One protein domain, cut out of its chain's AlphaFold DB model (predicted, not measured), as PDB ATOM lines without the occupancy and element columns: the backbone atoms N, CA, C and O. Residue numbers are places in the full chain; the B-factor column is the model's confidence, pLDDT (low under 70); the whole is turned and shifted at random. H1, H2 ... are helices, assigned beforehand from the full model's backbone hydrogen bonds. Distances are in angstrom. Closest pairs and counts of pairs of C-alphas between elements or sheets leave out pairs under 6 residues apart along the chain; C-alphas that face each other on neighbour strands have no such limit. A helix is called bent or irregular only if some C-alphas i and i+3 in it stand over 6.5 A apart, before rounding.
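Overview. This is residues 96 to 166 of the 372 residues of an uncharacterized protein of Peniophora sp. CBMAI 1063 (UniProt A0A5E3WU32). Five helices pack mostly crossed: the longest, H2, is crossed by H5 and, over its later part, by H3, and H3 makes a helical hairpin with H4. H1 sits out at one end of the longest axis, and H5 runs to its other end. The printed part has 71 residues with five named helices, H1 to H5 in order along the chain, and no named strand; the class is all helix. The whole is compact, with a radius of gyration of the C-alphas of 11.7 A, and elongated in outline, spanning 35 by 23 by 17 A.

Along the chain. Find C-alpha 96 at (209.304, 234.959, 232.694); from there H1 runs through residues 96 to 105, 14.2 A from first to last C-alpha. It is irregular, but only just: C-alphas 98 and 101 are 6.9 A apart. H2, residues 108 to 123, begins at (208.589, 230.396, 211.687) and is 22.6 A long. H3 follows at residues 128 to 134, and H4 at residues 143 to 152, 14.3 A long. Look last for H5, residues 154 to 166, 18.8 A long, which ends with C-alpha 166 at (207.014, 211.504, 207.971).

Arrangement. Start at H1: it only just touches H4, with 3 pairs of C-alphas within 8 A, the closest those of Tyr 102 and Tyr 149 at 6.1 A. Their lines are about perpendicular, at 76 degrees. H1 is apart from H2, H3 and H5. H2 touches H3 with residues 117 to 121 alone; the closest C-alphas are those of Ala 121 and Ile 131, 6.3 A apart. The two run opposite ways at a steep tilt of 69 degrees, only just short of perpendicular. H2 and H4 are near each other, with 8 pairs of C-alphas within 10 A. In the hairpin, H3 and H4 touch, closest at the C-alphas of Glu 133 and Ser 143, 5.1 A, and run opposite ways at a shallow tilt of 34 degrees, only just short of steep. H5 touches H2 with residues 157 to 161 alone, the closest C-alphas being those of Val 115 and Val 161 at 5.4 A. They run the same way at a steep tilt of 64 degrees. H4 and H5 are close but not clearly touching, about perpendicular at 90 degrees, with the C-alphas of Tyr 150 and Ile 157 closest at 7.3 A. Every O i to N i+4 pair is within hydrogen-bond range in H2, H3, H4 and H5; in H1 it is 4 of 6.

Size, cuts and confidence. The two C-alphas farthest apart are those of Asp 97 and Thr 166, at 36.3 A. The printed part has no cut. The links from H1 to H2, H2 to H3 and H4 to H5 are tight, and the eight-residue link from H3 to H4 is short. The mean pLDDT of the printed part is 96.1, and no printed residue is under 70.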
ATOM      1  N   GLU A  96     210.079 234.312 233.753       92.06
ATOM      2  CA  GLU A  96     209.304 234.959 232.694       92.06
ATOM      3  C   GLU A  96     210.047 236.134 232.038       92.06
ATOM      4  O   GLU A  96     210.078 236.226 230.811       92.06
ATOM      5  N   ASP A  97     210.758 236.955 232.818       93.00
ATOM      6  CA  ASP A  97     211.569 238.062 232.289       93.00
ATOM      7  C   ASP A  97     212.755 237.551 231.460       93.00
ATOM      8  O   ASP A  97     213.163 238.178 230.479       93.00
ATOM      9  N   LYS A  98     213.304 236.384 231.828       91.62
ATOM     10  CA  LYS A  98     214.374 235.728 231.062       91.62
ATOM     11  C   LYS A  98     213.852 235.123 229.761       91.62
ATOM     12  O   LYS A  98     214.584 235.106 228.778       91.62
ATOM     13  N   GLU A  99     212.611 234.639 229.735       95.88
ATOM     14  CA  GLU A  99     211.993 234.014 228.557       95.88
ATOM     15  C   GLU A  99     211.387 235.023 227.569       95.88
ATOM     16  O   GLU A  99     211.322 234.745 226.367       95.88
ATOM     17  N   ALA A 100     210.971 236.197 228.048       95.69
ATOM     18  CA  ALA A 100     210.380 237.269 227.249       95.69
ATOM     19  C   ALA A 100     211.119 237.577 225.924       95.69
ATOM     20  O   ALA A 100     210.453 237.613 224.882       95.69
ATOM     21  N   PRO A 101     212.463 237.738 225.882       95.38
ATOM     22  CA  PRO A 101     213.167 238.019 224.628       95.38
ATOM     23  C   PRO A 101     213.072 236.877 223.608       95.38
ATOM     24  O   PRO A 101     213.045 237.132 222.407       95.38
ATOM     25  N   TYR A 102     212.980 235.624 224.057       96.88
ATOM     26  CA  TYR A 102     212.876 234.462 223.170       96.88
ATOM     27  C   TYR A 102     211.460 234.305 222.616       96.88
ATOM     28  O   TYR A 102     211.289 234.005 221.437       96.88
ATOM     29  N   ARG A 103     210.439 234.578 223.442       95.44
ATOM     30  CA  ARG A 103     209.034 234.582 223.007       95.44
ATOM     31  C   ARG A 103     208.758 235.687 221.992       95.44
ATOM     32  O   ARG A 103     208.099 235.422 220.994       95.44
ATOM     33  N   GLY A 104     209.311 236.883 222.204       95.44
ATOM     34  CA  GLY A 104     209.198 237.993 221.253       95.44
ATOM     35  C   GLY A 104     209.975 237.775 219.950       95.44
ATOM     36  O   GLY A 104     209.561 238.264 218.903       95.44
ATOM     37  N   ALA A 105     211.078 237.022 219.996       95.31
ATOM     38  CA  ALA A 105     211.882 236.694 218.820       95.31
ATOM     39  C   ALA A 105     211.368 235.477 218.031       95.31
ATOM     40  O   ALA A 105     211.895 235.200 216.951       95.31
ATOM     41  N   ARG A 106     210.372 234.739 218.546       97.12
ATOM     42  CA  ARG A 106     209.865 233.523 217.899       97.12
ATOM     43  C   ARG A 106     209.365 233.842 216.493       97.12
ATOM     44  O   ARG A 106     208.513 234.704 216.294       97.12
ATOM     45  N   SER A 107     209.886 233.112 215.514       97.00
ATOM     46  CA  SER A 107     209.446 233.216 214.127       97.00
ATOM     47  C   SER A 107     209.527 231.864 213.434       97.00
ATOM     48  O   SER A 107     210.431 231.073 213.705       97.00
ATOM     49  N   ASP A 108     208.627 231.632 212.477       95.75
ATOM     50  CA  ASP A 108     208.589 230.396 211.687       95.75
ATOM     51  C   ASP A 108     209.922 230.104 210.989       95.75
ATOM     52  O   ASP A 108     210.251 228.950 210.727       95.75
ATOM     53  N   ASN A 109     210.693 231.143 210.660       95.94
ATOM     54  CA  ASN A 109     211.996 230.989 210.026       95.94
ATOM     55  C   ASN A 109     213.029 230.398 210.996       95.94
ATOM     56  O   ASN A 109     213.752 229.479 210.628       95.94
ATOM     57  N   LEU A 110     213.067 230.876 212.246       96.94
ATOM     58  CA  LEU A 110     213.971 230.336 213.267       96.94
ATOM     59  C   LEU A 110     213.596 228.893 213.621       96.94
ATOM     60  O   LEU A 110     214.485 228.046 213.700       96.94
ATOM     61  N   ASP A 111     212.295 228.600 213.737       97.69
ATOM     62  CA  ASP A 111     211.792 227.244 213.988       97.69
ATOM     63  C   ASP A 111     212.179 226.299 212.836       97.69
ATOM     64  O   ASP A 111     212.736 225.228 213.073       97.69
ATOM     65  N   LYS A 112     211.978 226.713 211.575       96.44
ATOM     66  CA  LYS A 112     212.374 225.930 210.388       96.44
ATOM     67  C   LYS A 112     213.878 225.700 210.311       96.44
ATOM     68  O   LYS A 112     214.293 224.574 210.042       96.44
ATOM     69  N   THR A 113     214.685 226.734 210.556       96.50
ATOM     70  CA  THR A 113     216.143 226.592 210.605       96.50
ATOM     71  C   THR A 113     216.517 225.564 211.663       96.50
ATOM     72  O   THR A 113     217.210 224.600 211.360       96.50
ATOM     73  N   LEU A 114     216.018 225.700 212.890       97.50
ATOM     74  CA  LEU A 114     216.371 224.786 213.970       97.50
ATOM     75  C   LEU A 114     215.948 223.334 213.677       97.50
ATOM     76  O   LEU A 114     216.738 222.412 213.876       97.50
ATOM     77  N   VAL A 115     214.746 223.126 213.130       97.81
ATOM     78  CA  VAL A 115     214.245 221.807 212.700       97.81
ATOM     79  C   VAL A 115     215.150 221.178 211.639       97.81
ATOM     80  O   VAL A 115     215.476 219.993 211.730       97.81
ATOM     81  N   LEU A 116     215.594 221.963 210.656       96.44
ATOM     82  CA  LEU A 116     216.490 221.499 209.600       96.44
ATOM     83  C   LEU A 116     217.839 221.031 210.164       96.44
ATOM     84  O   LEU A 116     218.309 219.948 209.815       96.44
ATOM     85  N   PHE A 117     218.436 221.815 211.065       97.00
ATOM     86  CA  PHE A 117     219.699 221.462 211.715       97.00
ATOM     87  C   PHE A 117     219.555 220.204 212.574       97.00
ATOM     88  O   PHE A 117     220.385 219.300 212.491       97.00
ATOM     89  N   LEU A 118     218.471 220.085 213.342       97.44
ATOM     90  CA  LEU A 118     218.199 218.886 214.137       97.44
ATOM     91  C   LEU A 118     217.997 217.638 213.265       97.44
ATOM     92  O   LEU A 118     218.452 216.559 213.646       97.44
ATOM     93  N   ARG A 119     217.381 217.769 212.083       96.50
ATOM     94  CA  ARG A 119     217.257 216.667 211.114       96.50
ATOM     95  C   ARG A 119     218.616 216.274 210.531       96.50
ATOM     96  O   ARG A 119     218.937 215.089 210.499       96.50
ATOM     97  N   ALA A 120     219.434 217.251 210.142       94.19
ATOM     98  CA  ALA A 120     220.796 216.999 209.670       94.19
ATOM     99  C   ALA A 120     221.642 216.290 210.746       94.19
ATOM    100  O   ALA A 120     222.335 215.312 210.461       94.19
ATOM    101  N   ALA A 121     221.509 216.705 212.008       95.94
ATOM    102  CA  ALA A 121     222.176 216.058 213.134       95.94
ATOM    103  C   ALA A 121     221.745 214.593 213.311       95.94
ATOM    104  O   ALA A 121     222.598 213.747 213.575       95.94
ATOM    105  N   GLN A 122     220.457 214.275 213.114       95.62
ATOM    106  CA  GLN A 122     219.965 212.892 213.145       95.62
ATOM    107  C   GLN A 122     220.599 212.038 212.044       95.62
ATOM    108  O   GLN A 122     221.034 210.923 212.325       95.62
ATOM    109  N   SER A 123     220.717 212.562 210.818       94.81
ATOM    110  CA  SER A 123     221.380 211.838 209.724       94.81
ATOM    111  C   SER A 123     222.890 211.676 209.929       94.81
ATOM    112  O   SER A 123     223.459 210.668 209.523       94.81
ATOM    113  N   SER A 124     223.541 212.634 210.593       95.75
ATOM    114  CA  SER A 124     224.986 212.609 210.858       95.75
ATOM    115  C   SER A 124     225.357 211.973 212.203       95.75
ATOM    116  O   SER A 124     226.523 212.007 212.592       95.75
ATOM    117  N   ASN A 125     224.383 211.406 212.926       94.94
ATOM    118  CA  ASN A 125     224.554 210.829 214.264       94.94
ATOM    119  C   ASN A 125     225.230 211.796 215.268       94.94
ATOM    120  O   ASN A 125     226.000 211.391 216.141       94.94
ATOM    121  N   MET A 126     224.962 213.098 215.122       96.56
ATOM    122  CA  MET A 126     225.436 214.146 216.024       96.56
ATOM    123  C   MET A 126     224.429 214.371 217.148       96.56
ATOM    124  O   MET A 126     223.215 214.256 216.973       96.56
ATOM    125  N   THR A 127     224.925 214.733 218.327       97.62
ATOM    126  CA  THR A 127     224.048 215.070 219.450       97.62
ATOM    127  C   THR A 127     223.363 216.420 219.216       97.62
ATOM    128  O   THR A 127     223.930 217.319 218.592       97.62
ATOM    129  N   ARG A 128     222.158 216.602 219.780       97.06
ATOM    130  CA  ARG A 128     221.439 217.894 219.748       97.06
ATOM    131  C   ARG A 128     222.298 219.041 220.298       97.06
ATOM    132  O   ARG A 128     222.266 220.147 219.781       97.06
ATOM    133  N   TYR A 129     223.112 218.761 221.315       97.31
ATOM    134  CA  TYR A 129     224.054 219.734 221.864       97.31
ATOM    135  C   TYR A 129     225.107 220.167 220.835       97.31
ATOM    136  O   TYR A 129     225.334 221.360 220.662       97.31
ATOM    137  N   ALA A 130     225.727 219.211 220.133       97.44
ATOM    138  CA  ALA A 130     226.771 219.507 219.156       97.44
ATOM    139  C   ALA A 130     226.250 220.375 218.003       97.44
ATOM    140  O   ALA A 130     226.940 221.298 217.582       97.44
ATOM    141  N   ILE A 131     225.022 220.121 217.534       97.69
ATOM    142  CA  ILE A 131     224.436 220.928 216.461       97.69
ATOM    143  C   ILE A 131     224.031 222.328 216.933       97.69
ATOM    144  O   ILE A 131     224.257 223.290 216.210       97.69
ATOM    145  N   LEU A 132     223.508 222.476 218.158       97.81
ATOM    146  CA  LEU A 132     223.220 223.797 218.734       97.81
ATOM    147  C   LEU A 132     224.496 224.638 218.892       97.81
ATOM    148  O   LEU A 132     224.452 225.856 218.729       97.81
ATOM    149  N   GLU A 133     225.635 223.993 219.154       97.62
ATOM    150  CA  GLU A 133     226.932 224.667 219.226       97.62
ATOM    151  C   GLU A 133     227.474 225.075 217.847       97.62
ATOM    152  O   GLU A 133     228.038 226.162 217.710       97.62
ATOM    153  N   ASP A 134     227.212 224.280 216.803       97.06
ATOM    154  CA  ASP A 134     227.509 224.638 215.404       97.06
ATOM    155  C   ASP A 134     226.651 225.813 214.885       97.06
ATOM    156  O   ASP A 134     227.010 226.504 213.930       97.06
ATOM    157  N   MET A 135     225.518 226.101 215.531       96.88
ATOM    158  CA  MET A 135     224.650 227.224 215.159       96.88
ATOM    159  C   MET A 135     225.162 228.597 215.632       96.88
ATOM    160  O   MET A 135     224.482 229.608 215.434       96.88
ATOM    161  N   ASN A 136     226.362 228.676 216.212       96.88
ATOM    162  CA  ASN A 136     226.936 229.937 216.671       96.88
ATOM    163  C   ASN A 136     227.102 230.960 215.528       96.88
ATOM    164  O   ASN A 136     227.759 230.701 214.522       96.88
ATOM    165  N   GLY A 137     226.514 232.149 215.688       93.12
ATOM    166  CA  GLY A 137     226.555 233.225 214.694       93.12
ATOM    167  C   GLY A 137     225.530 233.080 213.565       93.12
ATOM    168  O   GLY A 137     225.366 234.007 212.765       93.12
ATOM    169  N   ARG A 138     224.784 231.968 213.499       92.69
ATOM    170  CA  ARG A 138     223.694 231.815 212.528       92.69
ATOM    171  C   ARG A 138     222.525 232.706 212.930       92.69
ATOM    172  O   ARG A 138     222.126 232.741 214.091       92.69
ATOM    173  N   HIS A 139     222.001 233.454 211.959       92.25
ATOM    174  CA  HIS A 139     220.970 234.481 212.166       92.25
ATOM    175  C   HIS A 139     221.347 235.561 213.200       92.25
ATOM    176  O   HIS A 139     220.473 236.212 213.756       92.25
ATOM    177  N   GLY A 140     222.646 235.776 213.452       94.75
ATOM    178  CA  GLY A 140     223.110 236.770 214.425       94.75
ATOM    179  C   GLY A 140     222.903 236.368 215.889       94.75
ATOM    180  O   GLY A 140     223.091 237.200 216.773       94.75
ATOM    181  N   HIS A 141     222.546 235.110 216.156       97.06
ATOM    182  CA  HIS A 141     222.365 234.591 217.507       97.06
ATOM    183  C   HIS A 141     223.569 233.746 217.935       97.06
ATOM    184  O   HIS A 141     224.186 233.046 217.127       97.06
ATOM    185  N   SER A 142     223.925 233.826 219.217       97.75
ATOM    186  CA  SER A 142     224.956 232.969 219.805       97.75
ATOM    187  C   SER A 142     224.431 231.546 219.990       97.75
ATOM    188  O   SER A 142     223.223 231.315 220.031       97.75
ATOM    189  N   SER A 143     225.324 230.573 220.145       97.44
ATOM    190  CA  SER A 143     224.893 229.199 220.417       97.44
ATOM    191  C   SER A 143     224.127 229.056 221.739       97.44
ATOM    192  O   SER A 143     223.146 228.323 221.809       97.44
ATOM    193  N   GLU A 144     224.494 229.822 222.769       97.69
ATOM    194  CA  GLU A 144     223.765 229.852 224.046       97.69
ATOM    195  C   GLU A 144     222.327 230.366 223.887       97.69
ATOM    196  O   GLU A 144     221.391 229.874 224.528       97.69
ATOM    197  N   TRP A 145     222.133 231.321 222.973       97.56
ATOM    198  CA  TRP A 145     220.806 231.797 222.609       97.56
ATOM    199  C   TRP A 145     219.979 230.670 221.983       97.56
ATOM    200  O   TRP A 145     218.852 230.443 222.415       97.56
ATOM    201  N   TRP A 146     220.557 229.906 221.049       98.06
ATOM    202  CA  TRP A 146     219.892 228.756 220.428       98.06
ATOM    203  C   TRP A 146     219.570 227.640 221.420       98.06
ATOM    204  O   TRP A 146     218.491 227.056 221.339       98.06
ATOM    205  N   LYS A 147     220.457 227.362 222.384       98.00
ATOM    206  CA  LYS A 147     220.187 226.397 223.465       98.00
ATOM    207  C   LYS A 147     218.989 226.827 224.298       98.00
ATOM    208  O   LYS A 147     218.082 226.029 224.514       98.00
ATOM    209  N   THR A 148     218.960 228.089 224.721       97.19
ATOM    210  CA  THR A 148     217.855 228.626 225.524       97.19
ATOM    211  C   THR A 148     216.550 228.635 224.723       97.19
ATOM    212  O   THR A 148     215.524 228.184 225.221       97.19
ATOM    213  N   TYR A 149     216.603 229.052 223.455       97.94
ATOM    214  CA  TYR A 149     215.467 229.017 222.535       97.94
ATOM    215  C   TYR A 149     214.910 227.597 222.367       97.94
ATOM    216  O   TYR A 149     213.709 227.379 222.509       97.94
ATOM    217  N   TYR A 150     215.786 226.615 222.129       98.12
ATOM    218  CA  TYR A 150     215.398 225.213 222.016       98.12
ATOM    219  C   TYR A 150     214.755 224.697 223.303       98.12
ATOM    220  O   TYR A 150     213.739 224.024 223.224       98.12
ATOM    221  N   LEU A 151     215.299 225.023 224.479       97.62
ATOM    222  CA  LEU A 151     214.734 224.582 225.757       97.62
ATOM    223  C   LEU A 151     213.329 225.149 226.004       97.62
ATOM    224  O   LEU A 151     212.465 224.419 226.479       97.62
ATOM    225  N   ILE A 152     213.086 226.415 225.652       97.56
ATOM    226  CA  ILE A 152     211.770 227.056 225.812       97.56
ATOM    227  C   ILE A 152     210.730 226.440 224.863       97.56
ATOM    228  O   ILE A 152     209.565 226.300 225.233       97.56
ATOM    229  N   PHE A 153     211.135 226.056 223.647       97.88
ATOM    230  CA  PHE A 153     210.240 225.546 222.597       97.88
ATOM    231  C   PHE A 153     210.464 224.065 222.257       97.88
ATOM    232  O   PHE A 153     210.126 223.628 221.155       97.88
ATOM    233  N   ALA A 154     211.024 223.280 223.182       97.62
ATOM    234  CA  ALA A 154     211.514 221.929 222.900       97.62
ATOM    235  C   ALA A 154     210.419 221.015 222.337       97.62
ATOM    236  O   ALA A 154     210.636 220.347 221.328       97.62
ATOM    237  N   ASP A 155     209.229 221.040 222.941       98.06
ATOM    238  CA  ASP A 155     208.099 220.200 222.537       98.06
ATOM    239  C   ASP A 155     207.596 220.536 221.125       98.06
ATOM    240  O   ASP A 155     207.313 219.642 220.322       98.06
ATOM    241  N   ASP A 156     207.518 221.828 220.801       97.88
ATOM    242  CA  ASP A 156     207.082 222.308 219.491       97.88
ATOM    243  C   ASP A 156     208.095 221.950 218.402       97.88
ATOM    244  O   ASP A 156     207.720 221.413 217.356       97.88
ATOM    245  N   ILE A 157     209.379 222.204 218.660       98.06
ATOM    246  CA  ILE A 157     210.463 221.901 217.727       98.06
ATOM    247  C   ILE A 157     210.583 220.388 217.515       98.06
ATOM    248  O   ILE A 157     210.635 219.936 216.372       98.06
ATOM    249  N   ASP A 158     210.545 219.578 218.577       97.56
ATOM    250  CA  ASP A 158     210.609 218.117 218.465       97.56
ATOM    251  C   ASP A 158     209.387 217.551 217.714       97.56
ATOM    252  O   ASP A 158     209.518 216.590 216.948       97.56
ATOM    253  N   ARG A 159     208.200 218.152 217.877       97.81
ATOM    254  CA  ARG A 159     207.008 217.813 217.082       97.81
ATOM    255  C   ARG A 159     207.205 218.144 215.600       97.81
ATOM    256  O   ARG A 159     206.879 217.308 214.758       97.81
ATOM    257  N   LEU A 160     207.755 219.314 215.273       96.88
ATOM    258  CA  LEU A 160     208.048 219.707 213.890       96.88
ATOM    259  C   LEU A 160     209.091 218.791 213.235       96.88
ATOM    260  O   LEU A 160     208.905 218.383 212.090       96.88
ATOM    261  N   VAL A 161     210.139 218.401 213.968       96.69
ATOM    262  CA  VAL A 161     211.147 217.439 213.489       96.69
ATOM    263  C   VAL A 161     210.504 216.089 213.150       96.69
ATOM    264  O   VAL A 161     210.800 215.519 212.102       96.69
ATOM    265  N   LYS A 162     209.576 215.594 213.983       96.12
ATOM    266  CA  LYS A 162     208.841 214.343 213.713       96.12
ATOM    267  C   LYS A 162     207.966 214.440 212.460       96.12
ATOM    268  O   LYS A 162     208.012 213.541 211.627       96.12
ATOM    269  N   LEU A 163     207.209 215.529 212.306       95.12
ATOM    270  CA  LEU A 163     206.338 215.748 211.141       95.12
ATOM    271  C   LEU A 163     207.131 215.870 209.828       95.12
ATOM    272  O   LEU A 163     206.714 215.348 208.790       95.12
ATOM    273  N   ALA A 164     208.295 216.521 209.876       92.12
ATOM    274  CA  ALA A 164     209.179 216.650 208.723       92.12
ATOM    275  C   ALA A 164     209.754 215.295 208.270       92.12
ATOM    276  O   ALA A 164     209.950 215.089 207.076       92.12
ATOM    277  N   GLY A 165     209.986 214.358 209.196       87.56
ATOM    278  CA  GLY A 165     210.455 213.007 208.873       87.56
ATOM    279  C   GLY A 165     209.395 212.113 208.223       87.56
ATOM    280  O   GLY A 165     209.737 211.244 207.432       87.56
ATOM    281  N   THR A 166     208.109 212.337 208.507       86.56
ATOM    282  CA  THR A 166     207.014 211.504 207.971       86.56
ATOM    283  C   THR A 166     206.571 211.873 206.553       86.56
ATOM    284  O   THR A 166     205.781 211.148 205.960       86.56
TER     285      THR A 166